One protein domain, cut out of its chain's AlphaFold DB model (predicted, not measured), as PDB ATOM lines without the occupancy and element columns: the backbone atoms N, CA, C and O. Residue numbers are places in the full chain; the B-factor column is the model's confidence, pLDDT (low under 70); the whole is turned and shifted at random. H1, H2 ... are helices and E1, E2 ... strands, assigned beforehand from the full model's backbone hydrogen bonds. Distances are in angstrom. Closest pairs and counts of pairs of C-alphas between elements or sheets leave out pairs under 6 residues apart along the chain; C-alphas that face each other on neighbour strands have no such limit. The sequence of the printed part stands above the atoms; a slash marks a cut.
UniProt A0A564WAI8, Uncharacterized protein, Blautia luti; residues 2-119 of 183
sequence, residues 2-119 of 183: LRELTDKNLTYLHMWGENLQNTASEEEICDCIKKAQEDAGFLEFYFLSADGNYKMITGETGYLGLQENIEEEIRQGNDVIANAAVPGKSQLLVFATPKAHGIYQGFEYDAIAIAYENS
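AT A GLANCE: This is residues 2 to 119 of the 183 residues of an uncharacterized protein of Blautia luti (UniProt A0A564WAI8). A six-stranded antiparallel sheet curls like part of a barrel, and two helices that run opposite ways, H1 and H2, pack side by side on its outside. The curl nearly closes through residues 65 to 66, just after edge strand E3, which pair with residues 84 to 85 of the other edge strand, E4; the short helix H3 is over the inner face, and the small hairpin E6 and E7 lies beyond E1 and E2. The 118 printed residues hold three named helices and eight named strands, in the order H1 H2 E1 E2 E3 H3 E4 E5 E6 E7 E8, and the class is mixed. The large sheet's order is E3 E2 E1 E8 E5 E4. The whole is compact, with a radius of gyration of the C-alphas of 13.0 A and spans of 33 by 30 by 29 A.

IN THESE COORDINATES: H1, residues 2 to 21, begins at C-alpha 2 (-20.574, -36.951, 20.952) and is 28.6 A long. H2, residues 26 to 40, is 20.8 A long. E1 is residues 44 to 48, E2 53 to 56 and E3 61 to 63. H3 is residues 70 to 75, followed by E4, 80 to 85, 15.2 A, and E5, 92 to 97, 16.1 A. E6 is residues 102 to 104 and E7 107 to 109. E8, residues 111 to 117, is 19.9 A long and ends at C-alpha 117 (-24.126, -52.631, 23.499).

HOW THE PARTS SIT: The large sheet is strongly twisted. E1, E2 and E3 form a meander, each strand the antiparallel neighbour of the one before, with N 55 and O 47 at 2.8 A and N 54 and O 62 at 2.9 A. E8 is antiparallel to E1, with N 46 and O 113 at 2.8 A, and to E5, with N 95 and O 114 at 2.9 A. E4 and E5 form a hairpin, with N 82 and O 94 at 2.9 A. H1 is on the sheet over E8 and E5, at a height of 9.1 A; its closest C-alphas to E5 are Leu 13 and Thr 97, 6.7 A. H2 is on the sheet too, its closest C-alphas to E1 being Ile 33 and Phe 45, 7.5 A. H1 and H2 are close but not clearly touching, at a shallow tilt of 14 degrees; the closest C-alphas are Leu 20 and Ile 29, 6.6 A. H3 is on the opposite face from H1, at a height of 8.3 A; its closest C-alphas to E4 are Ile 70 and Val 80, 6.8 A. In the hairpin E6 and E7, N 104 and O 107 are 2.9 A apart. E7 runs on into E8 at 88 degrees. In H1, H2 and H3 every O i to N i+4 pair is within hydrogen-bond range.

THE WHOLE: The two C-alphas farthest apart are those of Leu 2 and Gly 106, 36.1 A. The printed part has no cut and no long link. The mean pLDDT of the printed part is 79.0; residues under 70 include 2 to 11 and 65 to 69.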
ATOM      1  N   LEU A   2     -19.926 -36.166  19.876       46.44
ATOM      2  CA  LEU A   2     -20.574 -36.951  20.952       46.44
ATOM      3  C   LEU A   2     -21.841 -36.293  21.531       46.44
ATOM      4  O   LEU A   2     -22.889 -36.921  21.595       46.44
ATOM      5  N   ARG A   3     -21.782 -34.986  21.817       47.22
ATOM      6  CA  ARG A   3     -22.970 -34.177  22.142       47.22
ATOM      7  C   ARG A   3     -24.014 -34.216  21.026       47.22
ATOM      8  O   ARG A   3     -25.195 -34.282  21.291       47.22
ATOM      9  N   GLU A   4     -23.557 -34.230  19.783       51.53
ATOM     10  CA  GLU A   4     -24.411 -34.274  18.596       51.53
ATOM     11  C   GLU A   4     -25.116 -35.626  18.455       51.53
ATOM     12  O   GLU A   4     -26.239 -35.670  17.983       51.53
ATOM     13  N   LEU A   5     -24.496 -36.716  18.916       58.72
ATOM     14  CA  LEU A   5     -25.070 -38.057  18.908       58.72
ATOM     15  C   LEU A   5     -26.041 -38.280  20.067       58.72
ATOM     16  O   LEU A   5     -27.118 -38.830  19.864       58.72
ATOM     17  N   THR A   6     -25.689 -37.793  21.259       61.41
ATOM     18  CA  THR A   6     -26.608 -37.697  22.394       61.41
ATOM     19  C   THR A   6     -27.830 -36.861  22.027       61.41
ATOM     20  O   THR A   6     -28.954 -37.330  22.172       61.41
ATOM     21  N   ASP A   7     -27.615 -35.663  21.478       62.03
ATOM     22  CA  ASP A   7     -28.685 -34.771  21.043       62.03
ATOM     23  C   ASP A   7     -29.501 -35.425  19.920       62.03
ATOM     24  O   ASP A   7     -30.723 -35.340  19.940       62.03
ATOM     25  N   LYS A   8     -28.871 -36.140  18.975       67.31
ATOM     26  CA  LYS A   8     -29.559 -36.853  17.886       67.31
ATOM     27  C   LYS A   8     -30.415 -38.014  18.400       67.31
ATOM     28  O   LYS A   8     -31.581 -38.095  18.029       67.31
ATOM     29  N   ASN A   9     -29.882 -38.873  19.268       67.81
ATOM     30  CA  ASN A   9     -30.614 -40.013  19.829       67.81
ATOM     31  C   ASN A   9     -31.760 -39.557  20.740       67.81
ATOM     32  O   ASN A   9     -32.864 -40.084  20.634       67.81
ATOM     33  N   LEU A  10     -31.537 -38.534  21.571       68.88
ATOM     34  CA  LEU A  10     -32.600 -37.929  22.375       68.88
ATOM     35  C   LEU A  10     -33.642 -37.224  21.500       68.88
ATOM     36  O   LEU A  10     -34.835 -37.374  21.739       68.88
ATOM     37  N   THR A  11     -33.226 -36.532  20.435       68.94
ATOM     38  CA  THR A  11     -34.155 -35.916  19.472       68.94
ATOM     39  C   THR A  11     -35.010 -36.973  18.776       68.94
ATOM     40  O   THR A  11     -36.220 -36.793  18.660       68.94
ATOM     41  N   TYR A  12     -34.421 -38.095  18.346       70.12
ATOM     42  CA  TYR A  12     -35.181 -39.197  17.759       70.12
ATOM     43  C   TYR A  12     -36.159 -39.811  18.752       70.12
ATOM     44  O   TYR A  12     -37.322 -39.998  18.405       70.12
ATOM     45  N   LEU A  13     -35.729 -40.048  19.992       75.81
ATOM     46  CA  LEU A  13     -36.614 -40.506  21.058       75.81
ATOM     47  C   LEU A  13     -37.771 -39.530  21.299       75.81
ATOM     48  O   LEU A  13     -38.907 -39.973  21.430       75.81
ATOM     49  N   HIS A  14     -37.531 -38.215  21.312       75.06
ATOM     50  CA  HIS A  14     -38.604 -37.223  21.464       75.06
ATOM     51  C   HIS A  14     -39.577 -37.262  20.281       75.06
ATOM     52  O   HIS A  14     -40.785 -37.326  20.495       75.06
ATOM     53  N   MET A  15     -39.070 -37.305  19.047       69.62
ATOM     54  CA  MET A  15     -39.904 -37.399  17.842       69.62
ATOM     55  C   MET A  15     -40.726 -38.695  17.796       69.62
ATOM     56  O   MET A  15     -41.900 -38.679  17.430       69.62
ATOM     57  N   TRP A  16     -40.129 -39.833  18.155       72.94
ATOM     58  CA  TRP A  16     -40.842 -41.110  18.213       72.94
ATOM     59  C   TRP A  16     -41.844 -41.136  19.361       72.94
ATOM     60  O   TRP A  16     -42.963 -41.600  19.167       72.94
ATOM     61  N   GLY A  17     -41.485 -40.576  20.513       68.62
ATOM     62  CA  GLY A  17     -42.371 -40.416  21.657       68.62
ATOM     63  C   GLY A  17     -43.654 -39.665  21.318       68.62
ATOM     64  O   GLY A  17     -44.747 -40.142  21.620       68.62
ATOM     65  N   GLU A  18     -43.536 -38.539  20.612       69.19
ATOM     66  CA  GLU A  18     -44.690 -37.775  20.126       69.19
ATOM     67  C   GLU A  18     -45.546 -38.578  19.131       69.19
ATOM     68  O   GLU A  18     -46.777 -38.519  19.174       69.19
ATOM     69  N   ASN A  19     -44.927 -39.374  18.254       66.06
ATOM     70  CA  ASN A  19     -45.661 -40.220  17.306       66.06
ATOM     71  C   ASN A  19     -46.408 -41.372  17.999       66.06
ATOM     72  O   ASN A  19     -47.534 -41.684  17.613       66.06
ATOM     73  N   LEU A  20     -45.822 -41.975  19.038       70.38
ATOM     74  CA  LEU A  20     -46.426 -43.078  19.796       70.38
ATOM     75  C   LEU A  20     -47.676 -42.643  20.577       70.38
ATOM     76  O   LEU A  20     -48.614 -43.426  20.722       70.38
ATOM     77  N   GLN A  21     -47.725 -41.392  21.042       66.00
ATOM     78  CA  GLN A  21     -48.876 -40.853  21.777       66.00
ATOM     79  C   GLN A  21     -50.100 -40.577  20.890       66.00
ATOM     80  O   GLN A  21     -51.226 -40.535  21.385       66.00
ATOM     81  N   ASN A  22     -49.919 -40.417  19.577       60.03
ATOM     82  CA  ASN A  22     -50.966 -39.957  18.661       60.03
ATOM     83  C   ASN A  22     -51.871 -41.074  18.095       60.03
ATOM     84  O   ASN A  22     -52.413 -40.949  17.002       60.03
ATOM     85  N   THR A  23     -52.158 -42.109  18.894       56.78
ATOM     86  CA  THR A  23     -53.087 -43.214  18.561       56.78
ATOM     87  C   THR A  23     -52.592 -44.091  17.405       56.78
ATOM     88  O   THR A  23     -53.235 -44.197  16.365       56.78
ATOM     89  N   ALA A  24     -51.445 -44.741  17.600       61.53
ATOM     90  CA  ALA A  24     -51.000 -45.843  16.751       61.53
ATOM     91  C   ALA A  24     -51.499 -47.180  17.332       61.53
ATOM     92  O   ALA A  24     -51.439 -47.407  18.543       61.53
ATOM     93  N   SER A  25     -52.011 -48.068  16.484       78.56
ATOM     94  CA  SER A  25     -52.259 -49.470  16.839       78.56
ATOM     95  C   SER A  25     -50.952 -50.172  17.234       78.56
ATOM     96  O   SER A  25     -49.865 -49.739  16.858       78.56
ATOM     97  N   GLU A  26     -51.027 -51.279  17.980       81.56
ATOM     98  CA  GLU A  26     -49.820 -52.010  18.409       81.56
ATOM     99  C   GLU A  26     -48.937 -52.454  17.229       81.56
ATOM    100  O   GLU A  26     -47.712 -52.472  17.347       81.56
ATOM    101  N   GLU A  27     -49.551 -52.776  16.088       82.00
ATOM    102  CA  GLU A  27     -48.852 -53.133  14.851       82.00
ATOM    103  C   GLU A  27     -48.089 -51.933  14.271       82.00
ATOM    104  O   GLU A  27     -46.902 -52.043  13.967       82.00
ATOM    105  N   GLU A  28     -48.723 -50.759  14.217       80.88
ATOM    106  CA  GLU A  28     -48.087 -49.517  13.762       80.88
ATOM    107  C   GLU A  28     -46.940 -49.087  14.685       80.88
ATOM    108  O   GLU A  28     -45.889 -48.664  14.206       80.88
ATOM    109  N   ILE A  29     -47.101 -49.253  16.003       82.31
ATOM    110  CA  ILE A  29     -46.043 -49.004  16.993       82.31
ATOM    111  C   ILE A  29     -44.828 -49.897  16.711       82.31
ATOM    112  O   ILE A  29     -43.701 -49.405  16.629       82.31
ATOM    113  N   CYS A  30     -45.050 -51.200  16.527       84.50
ATOM    114  CA  CYS A  30     -43.990 -52.155  16.211       84.50
ATOM    115  C   CYS A  30     -43.257 -51.801  14.912       84.50
ATOM    116  O   CYS A  30     -42.027 -51.829  14.874       84.50
ATOM    117  N   ASP A  31     -43.988 -51.453  13.855       82.50
ATOM    118  CA  ASP A  31     -43.396 -51.096  12.565       82.50
ATOM    119  C   ASP A  31     -42.615 -49.778  12.623       82.50
ATOM    120  O   ASP A  31     -41.546 -49.663  12.017       82.50
ATOM    121  N   CYS A  32     -43.105 -48.793  13.378       80.75
ATOM    122  CA  CYS A  32     -42.379 -47.553  13.641       80.75
ATOM    123  C   CYS A  32     -41.061 -47.816  14.375       80.75
ATOM    124  O   CYS A  32     -40.026 -47.297  13.958       80.75
ATOM    125  N   ILE A  33     -41.083 -48.644  15.422       83.88
ATOM    126  CA  ILE A  33     -39.889 -48.963  16.214       83.88
ATOM    127  C   ILE A  33     -38.869 -49.755  15.386       83.88
ATOM    128  O   ILE A  33     -37.679 -49.475  15.472       83.88
ATOM    129  N   LYS A  34     -39.303 -50.688  14.530       84.62
ATOM    130  CA  LYS A  34     -38.385 -51.420  13.636       84.62
ATOM    131  C   LYS A  34     -37.678 -50.500  12.644       84.62
ATOM    132  O   LYS A  34     -36.470 -50.601  12.485       84.62
ATOM    133  N   LYS A  35     -38.403 -49.567  12.018       79.25
ATOM    134  CA  LYS A  35     -37.792 -48.567  11.119       79.25
ATOM    135  C   LYS A  35     -36.807 -47.671  11.867       79.25
ATOM    136  O   LYS A  35     -35.699 -47.442  11.406       79.25
ATOM    137  N   ALA A  36     -37.202 -47.220  13.054       77.00
ATOM    138  CA  ALA A  36     -36.339 -46.469  13.955       77.00
ATOM    139  C   ALA A  36     -35.055 -47.240  14.306       77.00
ATOM    140  O   ALA A  36     -33.975 -46.652  14.348       77.00
ATOM    141  N   GLN A  37     -35.166 -48.552  14.519       82.19
ATOM    142  CA  GLN A  37     -34.040 -49.435  14.802       82.19
ATOM    143  C   GLN A  37     -33.094 -49.568  13.608       82.19
ATOM    144  O   GLN A  37     -31.883 -49.463  13.785       82.19
ATOM    145  N   GLU A  38     -33.632 -49.752  12.401       79.25
ATOM    146  CA  GLU A  38     -32.846 -49.802  11.162       79.25
ATOM    147  C   GLU A  38     -32.090 -48.486  10.908       79.25
ATOM    148  O   GLU A  38     -30.933 -48.512  10.492       79.25
ATOM    149  N   ASP A  39     -32.715 -47.343  11.209       71.81
ATOM    150  CA  ASP A  39     -32.136 -46.016  10.977       71.81
ATOM    151  C   ASP A  39     -31.096 -45.605  12.037       71.81
ATOM    152  O   ASP A  39     -30.086 -44.972  11.713       71.81
ATOM    153  N   ALA A  40     -31.350 -45.910  13.315       73.00
ATOM    154  CA  ALA A  40     -30.519 -45.463  14.439       73.00
ATOM    155  C   ALA A  40     -29.570 -46.540  14.990       73.00
ATOM    156  O   ALA A  40     -28.716 -46.225  15.824       73.00
ATOM    157  N   GLY A  41     -29.718 -47.792  14.552       77.75
ATOM    158  CA  GLY A  41     -28.828 -48.904  14.887       77.75
ATOM    159  C   GLY A  41     -28.816 -49.294  16.367       77.75
ATOM    160  O   GLY A  41     -27.811 -49.815  16.838       77.75
ATOM    161  N   PHE A  42     -29.880 -49.006  17.125       83.00
ATOM    162  CA  PHE A  42     -29.963 -49.440  18.522       83.00
ATOM    163  C   PHE A  42     -30.225 -50.945  18.622       83.00
ATOM    164  O   PHE A  42     -30.897 -51.540  17.777       83.00
ATOM    165  N   LEU A  43     -29.719 -51.573  19.682       86.25
ATOM    166  CA  LEU A  43     -29.903 -53.002  19.913       86.25
ATOM    167  C   LEU A  43     -31.334 -53.303  20.366       86.25
ATOM    168  O   LEU A  43     -31.965 -54.214  19.844       86.25
ATOM    169  N   GLU A  44     -31.837 -52.549  21.344       89.31
ATOM    170  CA  GLU A  44     -33.132 -52.823  21.971       89.31
ATOM    171  C   GLU A  44     -33.940 -51.549  22.195       89.31
ATOM    172  O   GLU A  44     -33.380 -50.488  22.480       89.31
ATOM    173  N   PHE A  45     -35.264 -51.687  22.124       90.94
ATOM    174  CA  PHE A  45     -36.231 -50.665  22.517       90.94
ATOM    175  C   PHE A  45     -37.052 -51.151  23.712       90.94
ATOM    176  O   PHE A  45     -37.534 -52.288  23.737       90.94
ATOM    177  N   TYR A  46     -37.273 -50.255  24.666       92.12
ATOM    178  CA  TYR A  46     -37.977 -50.520  25.907       92.12
ATOM    179  C   TYR A  46     -39.070 -49.484  26.155       92.12
ATOM    180  O   TYR A  46     -38.830 -48.280  26.114       92.12
ATOM    181  N   PHE A  47     -40.256 -49.965  26.506       93.06
ATOM    182  CA  PHE A  47     -41.216 -49.208  27.299       93.06
ATOM    183  C   PHE A  47     -40.814 -49.363  28.761       93.06
ATOM    184  O   PHE A  47     -40.673 -50.492  29.225       93.06
ATOM    185  N   LEU A  48     -40.597 -48.262  29.469       92.12
ATOM    186  CA  LEU A  48     -39.994 -48.241  30.798       92.12
ATOM    187  C   LEU A  48     -40.957 -47.598  31.800       92.12
ATOM    188  O   LEU A  48     -41.489 -46.519  31.544       92.12
ATOM    189  N   SER A  49     -41.182 -48.245  32.939       90.62
ATOM    190  CA  SER A  49     -41.867 -47.615  34.069       90.62
ATOM    191  C   SER A  49     -40.879 -46.807  34.912       90.62
ATOM    192  O   SER A  49     -39.676 -47.079  34.917       90.62
ATOM    193  N   ALA A  50     -41.381 -45.848  35.684       84.31
ATOM    194  CA  ALA A  50     -40.583 -45.026  36.593       84.31
ATOM    195  C   ALA A  50     -39.847 -45.846  37.669       84.31
ATOM    196  O   ALA A  50     -38.915 -45.343  38.284       84.31
ATOM    197  N   ASP A  51     -40.244 -47.102  37.868       85.38
ATOM    198  CA  ASP A  51     -39.627 -48.045  38.803       85.38
ATOM    199  C   ASP A  51     -38.615 -48.982  38.118       85.38
ATOM    200  O   ASP A  51     -38.255 -50.005  38.686       85.38
ATOM    201  N   GLY A  52     -38.213 -48.717  36.869       85.44
ATOM    202  CA  GLY A  52     -37.184 -49.492  36.159       85.44
ATOM    203  C   GLY A  52     -37.654 -50.823  35.552       85.44
ATOM    204  O   GLY A  52     -36.865 -51.532  34.917       85.44
ATOM    205  N   ASN A  53     -38.937 -51.174  35.692       91.56
ATOM    206  CA  ASN A  53     -39.511 -52.304  34.963       91.56
ATOM    207  C   ASN A  53     -39.639 -51.948  33.487       91.56
ATOM    208  O   ASN A  53     -39.978 -50.816  33.151       91.56
ATOM    209  N   TYR A  54     -39.427 -52.922  32.607       92.62
ATOM    210  CA  TYR A  54     -39.580 -52.705  31.177       92.62
ATOM    211  C   TYR A  54     -40.486 -53.722  30.505       92.62
ATOM    212  O   TYR A  54     -40.632 -54.864  30.955       92.62
ATOM    213  N   LYS A  55     -41.005 -53.309  29.350       94.12
ATOM    214  CA  LYS A  55     -41.607 -54.172  28.343       94.12
ATOM    215  C   LYS A  55     -41.005 -53.892  26.970       94.12
ATOM    216  O   LYS A  55     -40.822 -52.742  26.585       94.12
ATOM    217  N   MET A  56     -40.697 -54.948  26.234       92.75
ATOM    218  CA  MET A  56     -40.200 -54.881  24.861       92.75
ATOM    219  C   MET A  56     -41.352 -55.006  23.862       92.75
ATOM    220  O   MET A  56     -42.427 -55.510  24.194       92.75
ATOM    221  N   ILE A  57     -41.108 -54.626  22.606       89.19
ATOM    222  CA  ILE A  57     -42.074 -54.807  21.503       89.19
ATOM    223  C   ILE A  57     -42.442 -56.280  21.255       89.19
ATOM    224  O   ILE A  57     -43.514 -56.587  20.744       89.19
ATOM    225  N   THR A  58     -41.566 -57.212  21.640       88.75
ATOM    226  CA  THR A  58     -41.807 -58.664  21.583       88.75
ATOM    227  C   THR A  58     -42.781 -59.145  22.662       88.75
ATOM    228  O   THR A  58     -43.229 -60.290  22.618       88.75
ATOM    229  N   GLY A  59     -43.107 -58.289  23.634       89.00
ATOM    230  CA  GLY A  59     -43.902 -58.613  24.814       89.00
ATOM    231  C   GLY A  59     -43.073 -59.103  26.003       89.00
ATOM    232  O   GLY A  59     -43.630 -59.259  27.090       89.00
ATOM    233  N   GLU A  60     -41.763 -59.315  25.830       91.94
ATOM    234  CA  GLU A  60     -40.864 -59.680  26.924       91.94
ATOM    235  C   GLU A  60     -40.813 -58.573  27.977       91.94
ATOM    236  O   GLU A  60     -40.721 -57.385  27.662       91.94
ATOM    237  N   THR A  61     -40.873 -58.975  29.242       92.31
ATOM    238  CA  THR A  61     -40.813 -58.068  30.387       92.31
ATOM    239  C   THR A  61     -39.605 -58.385  31.237       92.31
ATOM    240  O   THR A  61     -39.236 -59.551  31.396       92.31
ATOM    241  N   GLY A  62     -39.045 -57.366  31.865       90.38
ATOM    242  CA  GLY A  62     -37.959 -57.553  32.806       90.38
ATOM    243  C   GLY A  62     -37.737 -56.313  33.644       90.38
ATOM    244  O   GLY A  62     -38.595 -55.439  33.745       90.38
ATOM    245  N   TYR A  63     -36.561 -56.265  34.247       88.69
ATOM    246  CA  TYR A  63     -36.114 -55.141  35.043       88.69
ATOM    247  C   TYR A  63     -34.781 -54.662  34.487       88.69
ATOM    248  O   TYR A  63     -33.846 -55.454  34.335       88.69
ATOM    249  N   LEU A  64     -34.708 -53.376  34.160       83.75
ATOM    250  CA  LEU A  64     -33.455 -52.733  33.818       83.75
ATOM    251  C   LEU A  64     -32.839 -52.292  35.140       83.75
ATOM    252  O   LEU A  64     -33.337 -51.381  35.794       83.75
ATOM    253  N   GLY A  65     -31.754 -52.964  35.536       69.44
ATOM    254  CA  GLY A  65     -30.913 -52.544  36.651       69.44
ATOM    255  C   GLY A  65     -30.169 -51.268  36.281       69.44
ATOM    256  O   GLY A  65     -28.976 -51.311  35.979       69.44
ATOM    257  N   LEU A  66     -30.912 -50.167  36.233       65.81
ATOM    258  CA  LEU A  66     -30.434 -48.825  35.963       65.81
ATOM    259  C   LEU A  66     -29.580 -48.413  37.163       65.81
ATOM    260  O   LEU A  66     -30.054 -48.378  38.297       65.81
ATOM    261  N   GLN A  67     -28.284 -48.197  36.939       60.56
ATOM    262  CA  GLN A  67     -27.415 -47.687  37.998       60.56
ATOM    263  C   GLN A  67     -27.822 -46.241  38.324       60.56
ATOM    264  O   GLN A  67     -28.189 -45.511  37.420       60.56
ATOM    265  N   GLU A  68     -27.670 -45.789  39.575       59.56
ATOM    266  CA  GLU A  68     -27.962 -44.404  40.018       59.56
ATOM    267  C   GLU A  68     -29.449 -44.064  40.267       59.56
ATOM    268  O   GLU A  68     -30.316 -44.930  40.299       59.56
ATOM    269  N   ASN A  69     -29.739 -42.779  40.512       66.44
ATOM    270  CA  ASN A  69     -31.062 -42.232  40.846       66.44
ATOM    271  C   ASN A  69     -31.946 -42.023  39.600       66.44
ATOM    272  O   ASN A  69     -32.667 -41.039  39.476       66.44
ATOM    273  N   ILE A  70     -31.878 -42.941  38.642       71.50
ATOM    274  CA  ILE A  70     -32.507 -42.779  37.325       71.50
ATOM    275  C   ILE A  70     -34.022 -42.758  37.399       71.50
ATOM    276  O   ILE A  70     -34.666 -41.983  36.701       71.50
ATOM    277  N   GLU A  71     -34.583 -43.574  38.281       77.62
ATOM    278  CA  GLU A  71     -36.007 -43.537  38.589       77.62
ATOM    279  C   GLU A  71     -36.450 -42.124  38.994       77.62
ATOM    280  O   GLU A  71     -37.506 -41.653  38.583       77.62
ATOM    281  N   GLU A  72     -35.618 -41.416  39.761       80.12
ATOM    282  CA  GLU A  72     -35.894 -40.047  40.185       80.12
ATOM    283  C   GLU A  72     -35.755 -39.049  39.027       80.12
ATOM    284  O   GLU A  72     -36.612 -38.185  38.878       80.12
ATOM    285  N   GLU A  73     -34.748 -39.196  38.163       81.88
ATOM    286  CA  GLU A  73     -34.597 -38.358  36.960       81.88
ATOM    287  C   GLU A  73     -35.787 -38.515  35.998       81.88
ATOM    288  O   GLU A  73     -36.338 -37.521  35.519       81.88
ATOM    289  N   ILE A  74     -36.250 -39.752  35.784       83.31
ATOM    290  CA  ILE A  74     -37.452 -40.054  34.995       83.31
ATOM    291  C   ILE A  74     -38.682 -39.397  35.631       83.31
ATOM    292  O   ILE A  74     -39.428 -38.706  34.937       83.31
ATOM    293  N   ARG A  75     -38.876 -39.538  36.953       83.69
ATOM    294  CA  ARG A  75     -39.991 -38.899  37.685       83.69
ATOM    295  C   ARG A  75     -39.936 -37.370  37.631       83.69
ATOM    296  O   ARG A  75     -40.983 -36.725  37.641       83.69
ATOM    297  N   GLN A  76     -38.742 -36.785  37.561       84.38
ATOM    298  CA  GLN A  76     -38.542 -35.340  37.407       84.38
ATOM    299  C   GLN A  76     -38.729 -34.851  35.963       84.38
ATOM    300  O   GLN A  76     -38.759 -33.641  35.732       84.38
ATOM    301  N   GLY A  77     -38.913 -35.762  35.003       83.19
ATOM    302  CA  GLY A  77     -39.124 -35.425  33.599       83.19
ATOM    303  C   GLY A  77     -37.830 -35.164  32.823       83.19
ATOM    304  O   GLY A  77     -37.884 -34.568  31.745       83.19
ATOM    305  N   ASN A  78     -36.682 -35.600  33.347       82.00
ATOM    306  CA  ASN A  78     -35.384 -35.428  32.706       82.00
ATOM    307  C   ASN A  78     -35.053 -36.615  31.792       82.00
ATOM    308  O   ASN A  78     -35.349 -37.769  32.101       82.00
ATOM    309  N   ASP A  79     -34.409 -36.326  30.660       82.12
ATOM    310  CA  ASP A  79     -33.825 -37.367  29.815       82.12
ATOM    311  C   ASP A  79     -32.643 -38.026  30.540       82.12
ATOM    312  O   ASP A  79     -31.850 -37.353  31.201       82.12
ATOM    313  N   VAL A  80     -32.500 -39.341  30.382       81.44
ATOM    314  CA  VAL A  80     -31.495 -40.136  31.093       81.44
ATOM    315  C   VAL A  80     -30.562 -40.834  30.118       81.44
ATOM    316  O   VAL A  80     -30.991 -41.362  29.094       81.44
ATOM    317  N   ILE A  81     -29.277 -40.871  30.469       80.38
ATOM    318  CA  ILE A  81     -28.246 -41.648  29.780       80.38
ATOM    319  C   ILE A  81     -27.488 -42.433  30.835       80.38
ATOM    320  O   ILE A  81     -26.909 -41.829  31.737       80.38
ATOM    321  N   ALA A  82     -27.497 -43.759  30.745       77.62
ATOM    322  CA  ALA A  82     -26.961 -44.578  31.818       77.62
ATOM    323  C   ALA A  82     -26.578 -45.986  31.416       77.62
ATOM    324  O   ALA A  82     -27.100 -46.554  30.462       77.62
ATOM    325  N   ASN A  83     -25.717 -46.583  32.230       74.00
ATOM    326  CA  ASN A  83     -25.429 -47.999  32.134       74.00
ATOM    327  C   ASN A  83     -26.530 -48.835  32.784       74.00
ATOM    328  O   ASN A  83     -26.960 -48.560  33.908       74.00
ATOM    329  N   ALA A  84     -26.914 -49.909  32.104       77.94
ATOM    330  CA  ALA A  84     -27.826 -50.907  32.624       77.94
ATOM    331  C   ALA A  84     -27.229 -52.308  32.514       77.94
ATOM    332  O   ALA A  84     -26.595 -52.669  31.518       77.94
ATOM    333  N   ALA A  85     -27.465 -53.114  33.545       73.19
ATOM    334  CA  ALA A  85     -27.154 -54.533  33.526       73.19
ATOM    335  C   ALA A  85     -28.448 -55.330  33.338       73.19
ATOM    336  O   ALA A  85     -29.358 -55.255  34.166       73.19
ATOM    337  N   VAL A  86     -28.511 -56.116  32.264       75.81
ATOM    338  CA  VAL A  86     -29.586 -57.087  32.031       75.81
ATOM    339  C   VAL A  86     -28.992 -58.488  32.201       75.81
ATOM    340  O   VAL A  86     -27.963 -58.781  31.587       75.81
ATOM    341  N   PRO A  87     -29.585 -59.372  33.028       72.44
ATOM    342  CA  PRO A  87     -29.061 -60.718  33.229       72.44
ATOM    343  C   PRO A  87     -28.860 -61.466  31.905       72.44
ATOM    344  O   PRO A  87     -29.787 -61.592  31.109       72.44
ATOM    345  N   GLY A  88     -27.649 -61.978  31.679       72.19
ATOM    346  CA  GLY A  88     -27.304 -62.705  30.454       72.19
ATOM    347  C   GLY A  88     -26.936 -61.827  29.252       72.19
ATOM    348  O   GLY A  88     -26.632 -62.387  28.203       72.19
ATOM    349  N   LYS A  89     -26.919 -60.495  29.397       73.56
ATOM    350  CA  LYS A  89     -26.412 -59.556  28.386       73.56
ATOM    351  C   LYS A  89     -25.156 -58.835  28.882       73.56
ATOM    352  O   LYS A  89     -24.922 -58.724  30.089       73.56
ATOM    353  N   SER A  90     -24.359 -58.341  27.938       71.56
ATOM    354  CA  SER A  90     -23.295 -57.370  28.203       71.56
ATOM    355  C   SER A  90     -23.881 -56.082  28.794       71.56
ATOM    356  O   SER A  90     -25.080 -55.824  28.683       71.56
ATOM    357  N   GLN A  91     -23.046 -55.268  29.442       72.06
ATOM    358  CA  GLN A  91     -23.470 -53.963  29.953       72.06
ATOM    359  C   GLN A  91     -23.962 -53.080  28.794       72.06
ATOM    360  O   GLN A  91     -23.268 -52.931  27.786       72.06
ATOM    361  N   LEU A  92     -25.164 -52.527  28.948       80.69
ATOM    362  CA  LEU A  92     -25.843 -51.724  27.934       80.69
ATOM    363  C   LEU A  92     -25.749 -50.238  28.278       80.69
ATOM    364  O   LEU A  92     -25.919 -49.880  29.446       80.69
ATOM    365  N   LEU A  93     -25.583 -49.380  27.269       80.75
ATOM    366  CA  LEU A  93     -25.833 -47.947  27.406       80.75
ATOM    367  C   LEU A  93     -27.270 -47.647  26.996       80.75
ATOM    368  O   LEU A  93     -27.659 -47.877  25.851       80.75
ATOM    369  N   VAL A  94     -28.042 -47.110  27.928       83.62
ATOM    370  CA  VAL A  94     -29.462 -46.809  27.786       83.62
ATOM    371  C   VAL A  94     -29.660 -45.306  27.680       83.62
ATOM    372  O   VAL A  94     -29.162 -44.552  28.514       83.62
ATOM    373  N   PHE A  95     -30.424 -44.884  26.679       85.75
ATOM    374  CA  PHE A  95     -30.961 -43.534  26.545       85.75
ATOM    375  C   PHE A  95     -32.461 -43.609  26.788       85.75
ATOM    376  O   PHE A  95     -33.141 -44.358  26.090       85.75
ATOM    377  N   ALA A  96     -32.983 -42.851  27.746       88.06
ATOM    378  CA  ALA A  96     -34.400 -42.840  28.081       88.06
ATOM    379  C   ALA A  96     -34.968 -41.422  28.056       88.06
ATOM    380  O   ALA A  96     -34.290 -40.466  28.435       88.06
ATOM    381  N   THR A  97     -36.228 -41.298  27.640       88.56
ATOM    382  CA  THR A  97     -36.982 -40.048  27.727       88.56
ATOM    383  C   THR A  97     -38.340 -40.267  28.402       88.56
ATOM    384  O   THR A  97     -39.104 -41.131  27.962       88.56
ATOM    385  N   PRO A  98     -38.682 -39.475  29.435       87.62
ATOM    386  CA  PRO A  98     -39.994 -39.509  30.087       87.62
ATOM    387  C   PRO A  98     -41.059 -38.707  29.326       87.62
ATOM    388  O   PRO A  98     -42.216 -38.639  29.731       87.62
ATOM    389  N   LYS A  99     -40.696 -38.069  28.204       83.50
ATOM    390  CA  LYS A  99     -41.652 -37.302  27.389       83.50
ATOM    391  C   LYS A  99     -42.700 -38.185  26.715       83.50
ATOM    392  O   LYS A  99     -43.732 -37.674  26.287       83.50
ATOM    393  N   ALA A 100     -42.433 -39.487  26.610       81.19
ATOM    394  CA  ALA A 100     -43.352 -40.478  26.082       81.19
ATOM    395  C   ALA A 100     -43.856 -41.390  27.205       81.19
ATOM    396  O   ALA A 100     -43.079 -42.159  27.762       81.19
ATOM    397  N   HIS A 101     -45.158 -41.342  27.478       87.69
ATOM    398  CA  HIS A 101     -45.825 -42.196  28.455       87.69
ATOM    399  C   HIS A 101     -47.146 -42.729  27.884       87.69
ATOM    400  O   HIS A 101     -47.752 -42.113  27.000       87.69
ATOM    401  N   GLY A 102     -47.624 -43.859  28.397       88.50
ATOM    402  CA  GLY A 102     -48.864 -44.468  27.929       88.50
ATOM    403  C   GLY A 102     -49.009 -45.926  28.339       88.50
ATOM    404  O   GLY A 102     -48.433 -46.373  29.323       88.50
ATOM    405  N   ILE A 103     -49.803 -46.675  27.572       88.56
ATOM    406  CA  ILE A 103     -50.030 -48.103  27.809       88.56
ATOM    407  C   ILE A 103     -49.706 -48.875  26.532       88.56
ATOM    408  O   ILE A 103     -50.252 -48.571  25.473       88.56
ATOM    409  N   TYR A 104     -48.856 -49.896  26.634       87.94
ATOM    410  CA  TYR A 104     -48.531 -50.814  25.540       87.94
ATOM    411  C   TYR A 104     -48.781 -52.260  25.974       87.94
ATOM    412  O   TYR A 104     -48.198 -52.727  26.954       87.94
ATOM    413  N   GLN A 105     -49.669 -52.989  25.282       89.12
ATOM    414  CA  GLN A 105     -50.046 -54.365  25.639       89.12
ATOM    415  C   GLN A 105     -50.371 -54.541  27.142       89.12
ATOM    416  O   GLN A 105     -49.891 -55.477  27.792       89.12
ATOM    417  N   GLY A 106     -51.113 -53.595  27.727       88.81
ATOM    418  CA  GLY A 106     -51.483 -53.596  29.150       88.81
ATOM    419  C   GLY A 106     -50.364 -53.239  30.139       88.81
ATOM    420  O   GLY A 106     -50.585 -53.338  31.341       88.81
ATOM    421  N   PHE A 107     -49.184 -52.838  29.662       91.75
ATOM    422  CA  PHE A 107     -48.095 -52.307  30.483       91.75
ATOM    423  C   PHE A 107     -48.121 -50.781  30.454       91.75
ATOM    424  O   PHE A 107     -48.028 -50.192  29.377       91.75
ATOM    425  N   GLU A 108     -48.267 -50.161  31.621       92.19
ATOM    426  CA  GLU A 108     -48.154 -48.714  31.795       92.19
ATOM    427  C   GLU A 108     -46.673 -48.326  31.821       92.19
ATOM    428  O   GLU A 108     -45.890 -48.898  32.580       92.19
ATOM    429  N   TYR A 109     -46.291 -47.404  30.942       91.94
ATOM    430  CA  TYR A 109     -44.929 -46.908  30.827       91.94
ATOM    431  C   TYR A 109     -44.898 -45.397  31.032       91.94
ATOM    432  O   TYR A 109     -45.763 -44.671  30.537       91.94
ATOM    433  N   ASP A 110     -43.864 -44.945  31.731       91.38
ATOM    434  CA  ASP A 110     -43.610 -43.544  32.072       91.38
ATOM    435  C   ASP A 110     -42.521 -42.934  31.182       91.38
ATOM    436  O   ASP A 110     -42.385 -41.717  31.093       91.38
ATOM    437  N   ALA A 111     -41.733 -43.789  30.532       91.31
ATOM    438  CA  ALA A 111     -40.671 -43.417  29.622       91.31
ATOM    439  C   ALA A 111     -40.534 -44.442  28.494       91.31
ATOM    440  O   ALA A 111     -40.947 -45.600  28.603       91.31
ATOM    441  N   ILE A 112     -39.879 -44.029  27.416       91.50
ATOM    442  CA  ILE A 112     -39.337 -44.947  26.411       91.50
ATOM    443  C   ILE A 112     -37.818 -44.890  26.453       91.50
ATOM    444  O   ILE A 112     -37.239 -43.842  26.752       91.50
ATOM    445  N   ALA A 113     -37.171 -46.006  26.141       90.38
ATOM    446  CA  ALA A 113     -35.726 -46.096  26.131       90.38
ATOM    447  C   ALA A 113     -35.203 -46.922  24.958       90.38
ATOM    448  O   ALA A 113     -35.841 -47.875  24.516       90.38
ATOM    449  N   ILE A 114     -34.013 -46.571  24.485       88.69
ATOM    450  CA  ILE A 114     -33.224 -47.376  23.551       88.69
ATOM    451  C   ILE A 114     -31.911 -47.765  24.208       88.69
ATOM    452  O   ILE A 114     -31.363 -47.004  25.007       88.69
ATOM    453  N   ALA A 115     -31.398 -48.937  23.858       87.06
ATOM    454  CA  ALA A 115     -30.121 -49.416  24.351       87.06
ATOM    455  C   ALA A 115     -29.175 -49.808  23.225       87.06
ATOM    456  O   ALA A 115     -29.594 -50.330  22.193       87.06
ATOM    457  N   TYR A 116     -27.890 -49.606  23.479       81.56
ATOM    458  CA  TYR A 116     -26.783 -50.068  22.653       81.56
ATOM    459  C   TYR A 116     -25.907 -51.004  23.482       81.56
ATOM    460  O   TYR A 116     -25.776 -50.808  24.696       81.56
ATOM    461  N   GLU A 117     -25.272 -51.992  22.850       76.38
ATOM    462  CA  GLU A 117     -24.126 -52.631  23.499       76.38
ATOM    463  C   GLU A 117     -22.985 -51.618  23.598       76.38
ATOM    464  O   GLU A 117     -22.736 -50.838  22.673       76.38
ATOM    465  N   ASN A 118     -22.260 -51.631  24.717       63.28
ATOM    466  CA  ASN A 118     -21.111 -50.742  24.893       63.28
ATOM    467  C   ASN A 118     -19.997 -50.987  23.856       63.28
ATOM    468  O   ASN A 118     -19.179 -50.099  23.636       63.28
ATOM    469  N   SER A 119     -19.947 -52.157  23.212       60.59
ATOM    470  CA  SER A 119     -19.062 -52.418  22.068       60.59
ATOM    471  C   SER A 119     -19.522 -51.707  20.795       60.59
ATOM    472  O   SER A 119     -18.700 -51.171  20.059       60.59
TER     473      SER A 119